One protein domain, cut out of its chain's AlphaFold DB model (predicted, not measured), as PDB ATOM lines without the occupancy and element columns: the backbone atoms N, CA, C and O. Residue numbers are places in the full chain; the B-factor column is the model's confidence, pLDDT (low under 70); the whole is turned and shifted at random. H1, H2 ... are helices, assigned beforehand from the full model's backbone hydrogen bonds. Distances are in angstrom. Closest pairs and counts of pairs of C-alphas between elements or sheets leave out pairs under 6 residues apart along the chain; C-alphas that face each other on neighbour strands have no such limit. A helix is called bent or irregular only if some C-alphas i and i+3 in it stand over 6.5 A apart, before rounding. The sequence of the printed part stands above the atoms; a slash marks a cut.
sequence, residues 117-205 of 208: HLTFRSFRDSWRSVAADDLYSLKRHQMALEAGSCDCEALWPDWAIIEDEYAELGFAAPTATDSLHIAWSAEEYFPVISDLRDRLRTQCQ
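What this domain is: This is residues 117 to 205 of the 208 residues of an uncharacterized protein of Sulfitobacter sp. THAF37 (UniProt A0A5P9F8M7). One long helix, H1, runs through the middle along the longest axis, with H4 and H5 following one another along one side of it, H4 by its first part and H5 by its later part. On the other side the short H2 packs near the end of H1, and H3 crosses H1 steeply. The printed part has 89 residues with five named helices, in the order H1 H2 H3 H4 H5, and no named strand; the class is all helix. It is compact, with a radius of gyration of the C-alphas of 13.8 A, yet elongated, spanning 42 by 24 by 21 A.

Where its parts are: H1, residues 126 to 147, begins at C-alpha 126 (-22.527, 24.468, 104.160) and is 32.0 A long. H2 is residues 152 to 155. H3, residues 159 to 168, is 15.5 A long and irregular: C-alphas 161 and 164 are 7.7 A apart. H4, residues 178 to 189, is 14.8 A long and neither bent nor irregular, but only just: C-alphas 186 and 189 are 6.3 A apart. H5, residues 193 to 205, is 17.9 A long and ends at C-alpha 205 (3.980, 13.050, 122.455).

How they stand to each other: H1 is the hub and touches the other four helices. With residues 140 to 147 alone it touches H2, the closest C-alphas being those of Ala 144 and Ala 154, 5.1 A apart. With residues 132 to 139 alone it touches H3, at a steep tilt of 63 degrees, opposite ways; the closest C-alphas, of Tyr 136 and Ile 162, are 6.1 A apart. H4 touches H1 at a shallow tilt of 18 degrees, the same way, closest at the C-alphas of Trp 127 and Asp 178, 5.8 A. H5 touches H1 residues 137 to 145 alone, at a steep tilt of 44 degrees, the same way, closest at the C-alphas of His 141 and Leu 196, 6.1 A. H4 and H5 meet only through their link, while H3 and H5 are apart. Every O i to N i+4 pair is within hydrogen-bond range in H4 and H5, 17 of 18 in H1 and 3 of 6 in H3, which has 6 of 7 O i to N i+3 pairs within range; H2 is too short for an O i to N i+4 pair.

The domain as a whole: The two C-alphas farthest apart, of Thr 175 and Gln 205, are 43.1 A apart. The printed part has no cut; the link from H3 to H4 is short and the other links are tight. The mean pLDDT of the printed part is 96.7, and no printed residue is under 70.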
ATOM      1  N   HIS A 117     -17.469  34.759 109.471       95.94
ATOM      2  CA  HIS A 117     -17.296  34.908 108.015       95.94
ATOM      3  C   HIS A 117     -16.783  33.645 107.313       95.94
ATOM      4  O   HIS A 117     -16.892  33.547 106.094       95.94
ATOM      5  N   LEU A 118     -16.278  32.668 108.070       97.44
ATOM      6  CA  LEU A 118     -15.942  31.325 107.586       97.44
ATOM      7  C   LEU A 118     -17.004  30.286 107.985       97.44
ATOM      8  O   LEU A 118     -16.820  29.088 107.773       97.44
ATOM      9  N   THR A 119     -18.125  30.723 108.565       96.81
ATOM     10  CA  THR A 119     -19.187  29.847 109.059       96.81
ATOM     11  C   THR A 119     -20.458  30.023 108.240       96.81
ATOM     12  O   THR A 119     -21.233  30.963 108.399       96.81
ATOM     13  N   PHE A 120     -20.724  29.039 107.389       95.81
ATOM     14  CA  PHE A 120     -21.856  29.029 106.475       95.81
ATOM     15  C   PHE A 120     -22.923  28.053 106.964       95.81
ATOM     16  O   PHE A 120     -22.666  26.861 107.147       95.81
ATOM     17  N   ARG A 121     -24.136  28.573 107.184       91.81
ATOM     18  CA  ARG A 121     -25.263  27.822 107.770       91.81
ATOM     19  C   ARG A 121     -26.325  27.412 106.751       91.81
ATOM     20  O   ARG A 121     -27.183  26.590 107.060       91.81
ATOM     21  N   SER A 122     -26.308  28.000 105.555       93.50
ATOM     22  CA  SER A 122     -27.264  27.645 104.504       93.50
ATOM     23  C   SER A 122     -26.950  26.238 103.988       93.50
ATOM     24  O   SER A 122     -25.787  25.846 103.910       93.50
ATOM     25  N   PHE A 123     -27.974  25.477 103.594       93.44
ATOM     26  CA  PHE A 123     -27.765  24.151 103.003       93.44
ATOM     27  C   PHE A 123     -26.821  24.221 101.792       93.44
ATOM     28  O   PHE A 123     -25.863  23.456 101.700       93.44
ATOM     29  N   ARG A 124     -27.054  25.208 100.917       93.31
ATOM     30  CA  ARG A 124     -26.292  25.432  99.685       93.31
ATOM     31  C   ARG A 124     -24.818  25.734  99.941       93.31
ATOM     32  O   ARG A 124     -23.979  25.330  99.145       93.31
ATOM     33  N   ASP A 125     -24.516  26.450 101.018       95.62
ATOM     34  CA  ASP A 125     -23.173  26.963 101.277       95.62
ATOM     35  C   ASP A 125     -22.464  26.215 102.407       95.62
ATOM     36  O   ASP A 125     -21.315  26.514 102.688       95.62
ATOM     37  N   SER A 126     -23.099  25.223 103.034       95.94
ATOM     38  CA  SER A 126     -22.527  24.468 104.160       95.94
ATOM     39  C   SER A 126     -21.180  23.808 103.842       95.94
ATOM     40  O   SER A 126     -20.320  23.723 104.718       95.94
ATOM     41  N   TRP A 127     -20.948  23.422 102.583       97.75
ATOM     42  CA  TRP A 127     -19.664  22.890 102.114       97.75
ATOM     43  C   TRP A 127     -18.501  23.871 102.335       97.75
ATOM     44  O   TRP A 127     -17.376  23.442 102.566       97.75
ATOM     45  N   ARG A 128     -18.763  25.185 102.337       98.44
ATOM     46  CA  ARG A 128     -17.750  26.224 102.572       98.44
ATOM     47  C   ARG A 128     -17.179  26.183 103.983       98.44
ATOM     48  O   ARG A 128     -15.993  26.451 104.152       98.44
ATOM     49  N   SER A 129     -18.002  25.814 104.964       98.25
ATOM     50  CA  SER A 129     -17.563  25.575 106.342       98.25
ATOM     51  C   SER A 129     -16.595  24.391 106.403       98.25
ATOM     52  O   SER A 129     -15.543  24.484 107.022       98.25
ATOM     53  N   VAL A 130     -16.919  23.301 105.700       98.25
ATOM     54  CA  VAL A 130     -16.058  22.107 105.626       98.25
ATOM     55  C   VAL A 130     -14.741  22.434 104.922       98.25
ATOM     56  O   VAL A 130     -13.679  22.086 105.425       98.25
ATOM     57  N   ALA A 131     -14.794  23.180 103.818       98.62
ATOM     58  CA  ALA A 131     -13.600  23.642 103.117       98.62
ATOM     59  C   ALA A 131     -12.693  24.503 104.013       98.62
ATOM     60  O   ALA A 131     -11.474  24.350 103.976       98.62
ATOM     61  N   ALA A 132     -13.276  25.374 104.845       98.75
ATOM     62  CA  ALA A 132     -12.520  26.178 105.800       98.75
ATOM     63  C   ALA A 132     -11.873  25.303 106.884       98.75
ATOM     64  O   ALA A 132     -10.700  25.494 107.190       98.75
ATOM     65  N   ASP A 133     -12.601  24.324 107.430       98.62
ATOM     66  CA  ASP A 133     -12.066  23.394 108.433       98.62
ATOM     67  C   ASP A 133     -10.916  22.551 107.877       98.62
ATOM     68  O   ASP A 133      -9.892  22.395 108.544       98.62
ATOM     69  N   ASP A 134     -11.060  22.029 106.659       98.81
ATOM     70  CA  ASP A 134     -10.033  21.214 106.011       98.81
ATOM     71  C   ASP A 134      -8.782  22.040 105.700       98.81
ATOM     72  O   ASP A 134      -7.673  21.627 106.048       98.81
ATOM     73  N   LEU A 135      -8.942  23.234 105.118       98.81
ATOM     74  CA  LEU A 135      -7.819  24.126 104.830       98.81
ATOM     75  C   LEU A 135      -7.119  24.570 106.120       98.81
ATOM     76  O   LEU A 135      -5.892  24.513 106.209       98.81
ATOM     77  N   TYR A 136      -7.883  24.937 107.152       98.75
ATOM     78  CA  TYR A 136      -7.329  25.290 108.457       98.75
ATOM     79  C   TYR A 136      -6.583  24.114 109.078       98.75
ATOM     80  O   TYR A 136      -5.454  24.288 109.534       98.75
ATOM     81  N   SER A 137      -7.166  22.908 109.044       98.25
ATOM     82  CA  SER A 137      -6.524  21.681 109.519       98.25
ATOM     83  C   SER A 137      -5.220  21.418 108.770       98.25
ATOM     84  O   SER A 137      -4.206  21.156 109.408       98.25
ATOM     85  N   LEU A 138      -5.196  21.546 107.445       98.75
ATOM     86  CA  LEU A 138      -3.984  21.365 106.653       98.75
ATOM     87  C   LEU A 138      -2.880  22.339 107.083       98.75
ATOM     88  O   LEU A 138      -1.787  21.912 107.468       98.75
ATOM     89  N   LYS A 139      -3.190  23.640 107.078       98.62
ATOM     90  CA  LYS A 139      -2.203  24.703 107.292       98.62
ATOM     91  C   LYS A 139      -1.631  24.684 108.696       98.62
ATOM     92  O   LYS A 139      -0.414  24.694 108.851       98.62
ATOM     93  N   ARG A 140      -2.469  24.546 109.726       98.00
ATOM     94  CA  ARG A 140      -1.975  24.501 111.111       98.00
ATOM     95  C   ARG A 140      -1.034  23.322 111.373       98.00
ATOM     96  O   ARG A 140      -0.071  23.476 112.112       98.00
ATOM     97  N   HIS A 141      -1.287  22.150 110.778       98.06
ATOM     98  CA  HIS A 141      -0.424  20.985 110.999       98.06
ATOM     99  C   HIS A 141       0.902  21.149 110.255       98.06
ATOM    100  O   HIS A 141       1.945  20.824 110.816       98.06
ATOM    101  N   GLN A 142       0.870  21.682 109.028       97.88
ATOM    102  CA  GLN A 142       2.083  22.029 108.281       97.88
ATOM    103  C   GLN A 142       2.933  23.040 109.056       97.88
ATOM    104  O   GLN A 142       4.105  22.771 109.299       97.88
ATOM    105  N   MET A 143       2.329  24.136 109.522       97.44
ATOM    106  CA  MET A 143       3.021  25.183 110.278       97.44
ATOM    107  C   MET A 143       3.609  24.668 111.597       97.44
ATOM    108  O   MET A 143       4.759  24.963 111.901       97.44
ATOM    109  N   ALA A 144       2.862  23.876 112.377       96.75
ATOM    110  CA  ALA A 144       3.356  23.333 113.647       96.75
ATOM    111  C   ALA A 144       4.538  22.363 113.454       96.75
ATOM    112  O   ALA A 144       5.496  22.374 114.232       96.75
ATOM    113  N   LEU A 145       4.493  21.543 112.399       97.25
ATOM    114  CA  LEU A 145       5.591  20.648 112.029       97.25
ATOM    115  C   LEU A 145       6.805  21.411 111.491       97.25
ATOM    116  O   LEU A 145       7.932  21.078 111.840       97.25
ATOM    117  N   GLU A 146       6.590  22.428 110.658       96.88
ATOM    118  CA  GLU A 146       7.662  23.270 110.118       96.88
ATOM    119  C   GLU A 146       8.366  24.064 111.224       96.88
ATOM    120  O   GLU A 146       9.592  24.148 111.246       96.88
ATOM    121  N   ALA A 147       7.598  24.586 112.182       95.75
ATOM    122  CA  ALA A 147       8.128  25.284 113.344       95.75
ATOM    123  C   ALA A 147       8.785  24.347 114.371       95.75
ATOM    124  O   ALA A 147       9.523  24.820 115.234       95.75
ATOM    125  N   GLY A 148       8.495  23.040 114.331       95.75
ATOM    126  CA  GLY A 148       8.943  22.091 115.351       95.75
ATOM    127  C   GLY A 148       8.398  22.394 116.756       95.75
ATOM    128  O   GLY A 148       9.007  21.986 117.741       95.75
ATOM    129  N   SER A 149       7.286  23.133 116.868       94.44
ATOM    130  CA  SER A 149       6.722  23.586 118.147       94.44
ATOM    131  C   SER A 149       5.440  22.834 118.501       94.44
ATOM    132  O   SER A 149       4.628  22.492 117.640       94.44
ATOM    133  N   CYS A 150       5.265  22.601 119.800       94.00
ATOM    134  CA  CYS A 150       4.058  22.043 120.407       94.00
ATOM    135  C   CYS A 150       3.353  23.060 121.318       94.00
ATOM    136  O   CYS A 150       2.483  22.691 122.104       94.00
ATOM    137  N   ASP A 151       3.718  24.342 121.210       94.75
ATOM    138  CA  ASP A 151       3.042  25.424 121.917       94.75
ATOM    139  C   ASP A 151       1.618  25.593 121.386       94.75
ATOM    140  O   ASP A 151       1.348  25.417 120.195       94.75
ATOM    141  N   CYS A 152       0.688  26.008 122.248       94.62
ATOM    142  CA  CYS A 152      -0.710  26.152 121.844       94.62
ATOM    143  C   CYS A 152      -0.937  27.189 120.738       94.62
ATOM    144  O   CYS A 152      -1.910  27.069 120.001       94.62
ATOM    145  N   GLU A 153      -0.052  28.176 120.588       94.38
ATOM    146  CA  GLU A 153      -0.113  29.143 119.485       94.38
ATOM    147  C   GLU A 153       0.297  28.524 118.144       94.38
ATOM    148  O   GLU A 153      -0.284  28.867 117.117       94.38
ATOM    149  N   ALA A 154       1.241  27.577 118.155       94.81
ATOM    150  CA  ALA A 154       1.636  26.820 116.971       94.81
ATOM    151  C   ALA A 154       0.600  25.742 116.631       94.81
ATOM    152  O   ALA A 154       0.257  25.545 115.467       94.81
ATOM    153  N   LEU A 155       0.066  25.063 117.652       95.31
ATOM    154  CA  LEU A 155      -0.954  24.043 117.467       95.31
ATOM    155  C   LEU A 155      -2.273  24.662 117.021       95.31
ATOM    156  O   LEU A 155      -2.822  24.185 116.038       95.31
ATOM    157  N   TRP A 156      -2.788  25.690 117.692       96.38
ATOM    158  CA  TRP A 156      -4.050  26.366 117.367       96.38
ATOM    159  C   TRP A 156      -3.811  27.848 117.042       96.38
ATOM    160  O   TRP A 156      -4.142  28.722 117.854       96.38
ATOM    161  N   PRO A 157      -3.250  28.147 115.857       97.06
ATOM    162  CA  PRO A 157      -3.045  29.515 115.399       97.06
ATOM    163  C   PRO A 157      -4.379  30.202 115.089       97.06
ATOM    164  O   PRO A 157      -5.432  29.564 115.012       97.06
ATOM    165  N   ASP A 158      -4.345  31.519 114.908       97.44
ATOM    166  CA  ASP A 158      -5.526  32.276 114.494       97.44
ATOM    167  C   ASP A 158      -6.064  31.803 113.129       97.44
ATOM    168  O   ASP A 158      -5.302  31.343 112.282       97.44
ATOM    169  N   TRP A 159      -7.376  31.914 112.901       98.06
ATOM    170  CA  TRP A 159      -8.006  31.519 111.635       98.06
ATOM    171  C   TRP A 159      -7.573  32.388 110.446       98.06
ATOM    172  O   TRP A 159      -7.698  31.944 109.304       98.06
ATOM    173  N   ALA A 160      -6.993  33.566 110.701       97.88
ATOM    174  CA  ALA A 160      -6.417  34.434 109.680       97.88
ATOM    175  C   ALA A 160      -5.390  33.725 108.772       97.88
ATOM    176  O   ALA A 160      -5.214  34.136 107.630       97.88
ATOM    177  N   ILE A 161      -4.753  32.633 109.230       98.19
ATOM    178  CA  ILE A 161      -3.747  31.901 108.438       98.19
ATOM    179  C   ILE A 161      -4.287  31.296 107.134       98.19
ATOM    180  O   ILE A 161      -3.488  30.880 106.300       98.19
ATOM    181  N   ILE A 162      -5.612  31.191 106.969       98.56
ATOM    182  CA  ILE A 162      -6.219  30.604 105.769       98.56
ATOM    183  C   ILE A 162      -7.001  31.591 104.909       98.56
ATOM    184  O   ILE A 162      -7.467  31.191 103.852       98.56
ATOM    185  N   GLU A 163      -7.204  32.838 105.339       97.94
ATOM    186  CA  GLU A 163      -8.176  33.730 104.687       97.94
ATOM    187  C   GLU A 163      -7.819  34.039 103.232       97.94
ATOM    188  O   GLU A 163      -8.677  33.921 102.352       97.94
ATOM    189  N   ASP A 164      -6.551  34.363 102.979       98.31
ATOM    190  CA  ASP A 164      -6.063  34.666 101.634       98.31
ATOM    191  C   ASP A 164      -6.187  33.437 100.724       98.31
ATOM    192  O   ASP A 164      -6.812  33.498  99.667       98.31
ATOM    193  N   GLU A 165      -5.695  32.284 101.172       98.56
ATOM    194  CA  GLU A 165      -5.729  31.050 100.382       98.56
ATOM    195  C   GLU A 165      -7.156  30.536 100.162       98.56
ATOM    196  O   GLU A 165      -7.493  30.042  99.089       98.56
ATOM    197  N   TYR A 166      -8.042  30.705 101.142       98.56
ATOM    198  CA  TYR A 166      -9.457  30.378 101.007       98.56
ATOM    199  C   TYR A 166     -10.127  31.201  99.895       98.56
ATOM    200  O   TYR A 166     -10.969  30.691  99.142       98.56
ATOM    201  N   ALA A 167      -9.752  32.478  99.774       97.88
ATOM    202  CA  ALA A 167     -10.210  33.350  98.702       97.88
ATOM    203  C   ALA A 167      -9.560  32.997  97.352       97.88
ATOM    204  O   ALA A 167     -10.269  32.939  96.346       97.88
ATOM    205  N   GLU A 168      -8.254  32.716  97.325       98.25
ATOM    206  CA  GLU A 168      -7.500  32.336  96.119       98.25
ATOM    207  C   GLU A 168      -7.976  31.014  95.510       98.25
ATOM    208  O   GLU A 168      -8.138  30.913  94.294       98.25
ATOM    209  N   LEU A 169      -8.298  30.027  96.351       98.00
ATOM    210  CA  LEU A 169      -8.931  28.772  95.939       98.00
ATOM    211  C   LEU A 169     -10.355  28.978  95.406       98.00
ATOM    212  O   LEU A 169     -10.966  28.046  94.890       98.00
ATOM    213  N   GLY A 170     -10.907  30.187  95.524       98.00
ATOM    214  CA  GLY A 170     -12.227  30.542  95.022       98.00
ATOM    215  C   GLY A 170     -13.374  30.046  95.897       98.00
ATOM    216  O   GLY A 170     -14.530  30.191  95.500       98.00
ATOM    217  N   PHE A 171     -13.116  29.503  97.092       97.94
ATOM    218  CA  PHE A 171     -14.178  29.003  97.973       97.94
ATOM    219  C   PHE A 171     -15.132  30.118  98.426       97.94
ATOM    220  O   PHE A 171     -16.341  29.903  98.535       97.94
ATOM    221  N   ALA A 172     -14.616  31.339  98.586       95.75
ATOM    222  CA  ALA A 172     -15.415  32.522  98.901       95.75
ATOM    223  C   ALA A 172     -16.269  33.037  97.721       95.75
ATOM    224  O   ALA A 172     -17.131  33.898  97.918       95.75
ATOM    225  N   ALA A 173     -16.068  32.541  96.494       95.81
ATOM    226  CA  ALA A 173     -16.764  33.076  95.330       95.81
ATOM    227  C   ALA A 173     -18.276  32.754  95.376       95.81
ATOM    228  O   ALA A 173     -18.662  31.610  95.650       95.81
ATOM    229  N   PRO A 174     -19.164  33.710  95.025       93.06
ATOM    230  CA  PRO A 174     -20.615  33.478  94.998       93.06
ATOM    231  C   PRO A 174     -21.046  32.379  94.019       93.06
ATOM    232  O   PRO A 174     -22.095  31.756  94.182       93.06
ATOM    233  N   THR A 175     -20.241  32.155  92.981       93.75
ATOM    234  CA  THR A 175     -20.467  31.147  91.942       93.75
ATOM    235  C   THR A 175     -19.841  29.796  92.269       93.75
ATOM    236  O   THR A 175     -20.055  28.853  91.513       93.75
ATOM    237  N   ALA A 176     -19.068  29.686  93.355       95.31
ATOM    238  CA  ALA A 176     -18.427  28.432  93.724       95.31
ATOM    239  C   ALA A 176     -19.450  27.381  94.166       95.31
ATOM    240  O   ALA A 176     -20.484  27.687  94.776       95.31
ATOM    241  N   THR A 177     -19.114  26.134  93.866       95.75
ATOM    242  CA  THR A 177     -19.883  24.932  94.183       95.75
ATOM    243  C   THR A 177     -19.030  23.971  95.000       95.75
ATOM    244  O   THR A 177     -17.801  24.041  94.990       95.75
ATOM    245  N   ASP A 178     -19.692  23.038  95.672       96.62
ATOM    246  CA  ASP A 178     -19.076  21.950  96.435       96.62
ATOM    247  C   ASP A 178     -18.073  21.128  95.612       96.62
ATOM    248  O   ASP A 178     -17.048  20.703  96.137       96.62
ATOM    249  N   SER A 179     -18.303  20.974  94.305       97.31
ATOM    250  CA  SER A 179     -17.375  20.294  93.394       97.31
ATOM    251  C   SER A 179     -15.947  20.853  93.429       97.31
ATOM    252  O   SER A 179     -15.003  20.098  93.210       97.31
ATOM    253  N   LEU A 180     -15.777  22.150  93.706       97.06
ATOM    254  CA  LEU A 180     -14.460  22.779  93.820       97.06
ATOM    255  C   LEU A 180     -13.715  22.287  95.069       97.06
ATOM    256  O   LEU A 180     -12.554  21.898  94.975       97.06
ATOM    257  N   HIS A 181     -14.398  22.235  96.219       98.06
ATOM    258  CA  HIS A 181     -13.845  21.658  97.453       98.06
ATOM    259  C   HIS A 181     -13.597  20.156  97.309       98.06
ATOM    260  O   HIS A 181     -12.561  19.674  97.753       98.06
ATOM    261  N   ILE A 182     -14.491  19.416  96.647       98.50
ATOM    262  CA  ILE A 182     -14.306  17.979  96.404       98.50
ATOM    263  C   ILE A 182     -13.039  17.723  95.579       98.50
ATOM    264  O   ILE A 182     -12.249  16.854  95.940       98.50
ATOM    265  N   ALA A 183     -12.827  18.481  94.499       98.50
ATOM    266  CA  ALA A 183     -11.635  18.341  93.666       98.50
ATOM    267  C   ALA A 183     -10.360  18.678  94.453       98.50
ATOM    268  O   ALA A 183      -9.456  17.852  94.543       98.50
ATOM    269  N   TRP A 184     -10.331  19.847  95.102       98.56
ATOM    270  CA  TRP A 184      -9.185  20.278  95.901       98.56
ATOM    271  C   TRP A 184      -8.874  19.305  97.047       98.56
ATOM    272  O   TRP A 184      -7.727  18.916  97.238       98.56
ATOM    273  N   SER A 185      -9.885  18.858  97.794       98.62
ATOM    274  CA  SER A 185      -9.666  17.977  98.946       98.62
ATOM    275  C   SER A 185      -9.139  16.601  98.534       98.62
ATOM    276  O   SER A 185      -8.309  16.031  99.242       98.62
ATOM    277  N   ALA A 186      -9.571  16.079  97.381       98.62
ATOM    278  CA  ALA A 186      -9.072  14.826  96.820       98.62
ATOM    279  C   ALA A 186      -7.587  14.886  96.434       98.62
ATOM    280  O   ALA A 186      -6.887  13.884  96.587       98.62
ATOM    281  N   GLU A 187      -7.119  16.036  95.955       98.31
ATOM    282  CA  GLU A 187      -5.751  16.214  95.461       98.31
ATOM    283  C   GLU A 187      -4.790  16.687  96.560       98.31
ATOM    284  O   GLU A 187      -3.698  16.139  96.695       98.31
ATOM    285  N   GLU A 188      -5.211  17.640  97.390       98.19
ATOM    286  CA  GLU A 188      -4.311  18.389  98.277       98.19
ATOM    287  C   GLU A 188      -4.485  18.051  99.765       98.19
ATOM    288  O   GLU A 188      -3.541  18.166 100.545       98.19
ATOM    289  N   TYR A 189      -5.678  17.624 100.193       98.38
ATOM    290  CA  TYR A 189      -5.979  17.435 101.618       98.38
ATOM    291  C   TYR A 189      -5.923  15.969 102.056       98.38
ATOM    292  O   TYR A 189      -5.115  15.590 102.913       98.38
ATOM    293  N   PHE A 190      -6.776  15.122 101.475       98.38
ATOM    294  CA  PHE A 190      -6.908  13.723 101.881       98.38
ATOM    295  C   PHE A 190      -5.608  12.916 101.763       98.38
ATOM    296  O   PHE A 190      -5.364  12.107 102.663       98.38
ATOM    297  N   PRO A 191      -4.748  13.119 100.743       98.69
ATOM    298  CA  PRO A 191      -3.508  12.356 100.632       98.69
ATOM    299  C   PRO A 191      -2.509  12.597 101.770       98.69
ATOM    300  O   PRO A 191      -1.701  11.716 102.053       98.69
ATOM    301  N   VAL A 192      -2.552  13.764 102.425       98.06
ATOM    302  CA  VAL A 192      -1.494  14.199 103.357       98.06
ATOM    303  C   VAL A 192      -1.955  14.342 104.806       98.06
ATOM    304  O   VAL A 192      -1.148  14.193 105.722       98.06
ATOM    305  N   ILE A 193      -3.241  14.606 105.061       98.19
ATOM    306  CA  ILE A 193      -3.692  15.030 106.395       98.19
ATOM    307  C   ILE A 193      -3.475  13.973 107.491       98.19
ATOM    308  O   ILE A 193      -3.182  14.325 108.635       98.19
ATOM    309  N   SER A 194      -3.589  12.681 107.166       97.69
ATOM    310  CA  SER A 194      -3.344  11.610 108.143       97.69
ATOM    311  C   SER A 194      -1.877  11.566 108.568       97.69
ATOM    312  O   SER A 194      -1.601  11.524 109.764       97.69
ATOM    313  N   ASP A 195      -0.949  11.639 107.609       98.44
ATOM    314  CA  ASP A 195       0.493  11.657 107.881       98.44
ATOM    315  C   ASP A 195       0.880  12.883 108.716       98.44
ATOM    316  O   ASP A 195       1.566  12.755 109.728       98.44
ATOM    317  N   LEU A 196       0.359  14.063 108.366       98.12
ATOM    318  CA  LEU A 196       0.594  15.291 109.128       98.12
ATOM    319  C   LEU A 196       0.129  15.160 110.588       98.12
ATOM    320  O   LEU A 196       0.857  15.530 111.510       98.12
ATOM    321  N   ARG A 197      -1.064  14.597 110.819       96.31
ATOM    322  CA  ARG A 197      -1.599  14.354 112.170       96.31
ATOM    323  C   ARG A 197      -0.764  13.349 112.956       96.31
ATOM    324  O   ARG A 197      -0.618  13.505 114.169       96.31
ATOM    325  N   ASP A 198      -0.252  12.316 112.297       96.88
ATOM    326  CA  ASP A 198       0.558  11.282 112.938       96.88
ATOM    327  C   ASP A 198       1.957  11.796 113.279       96.88
ATOM    328  O   ASP A 198       2.416  11.611 114.403       96.88
ATOM    329  N   ARG A 199       2.594  12.537 112.370       96.88
ATOM    330  CA  ARG A 199       3.883  13.191 112.619       96.88
ATOM    331  C   ARG A 199       3.796  14.216 113.740       96.88
ATOM    332  O   ARG A 199       4.655  14.218 114.616       96.88
ATOM    333  N   LEU A 200       2.748  15.041 113.750       95.50
ATOM    334  CA  LEU A 200       2.552  16.033 114.809       95.50
ATOM    335  C   LEU A 200       2.329  15.351 116.160       95.50
ATOM    336  O   LEU A 200       2.836  15.801 117.183       95.50
ATOM    337  N   ARG A 201       1.608  14.226 116.160       94.38
ATOM    338  CA  ARG A 201       1.446  13.403 117.355       94.38
ATOM    339  C   ARG A 201       2.783  12.884 117.855       94.38
ATOM    340  O   ARG A 201       3.031  13.013 119.042       94.38
ATOM    341  N   THR A 202       3.630  12.333 116.993       94.81
ATOM    342  CA  THR A 202       4.969  11.891 117.403       94.81
ATOM    343  C   THR A 202       5.760  13.053 117.999       94.81
ATOM    344  O   THR A 202       6.194  12.950 119.136       94.81
ATOM    345  N   GLN A 203       5.839  14.191 117.301       93.50
ATOM    346  CA  GLN A 203       6.577  15.374 117.760       93.50
ATOM    347  C   GLN A 203       6.116  15.875 119.137       93.50
ATOM    348  O   GLN A 203       6.943  16.228 119.968       93.50
ATOM    349  N   CYS A 204       4.805  15.888 119.391       91.62
ATOM    350  CA  CYS A 204       4.234  16.445 120.619       91.62
ATOM    351  C   CYS A 204       3.886  15.403 121.691       91.62
ATOM    352  O   CYS A 204       3.292  15.759 122.708       91.62
ATOM    353  N   GLN A 205       4.197  14.120 121.473       83.44
ATOM    354  CA  GLN A 205       3.980  13.050 122.455       83.44
ATOM    355  C   GLN A 205       5.265  12.361 122.924       83.44
ATOM    356  O   GLN A 205       5.148  11.441 123.735       83.44
TER     357      GLN A 205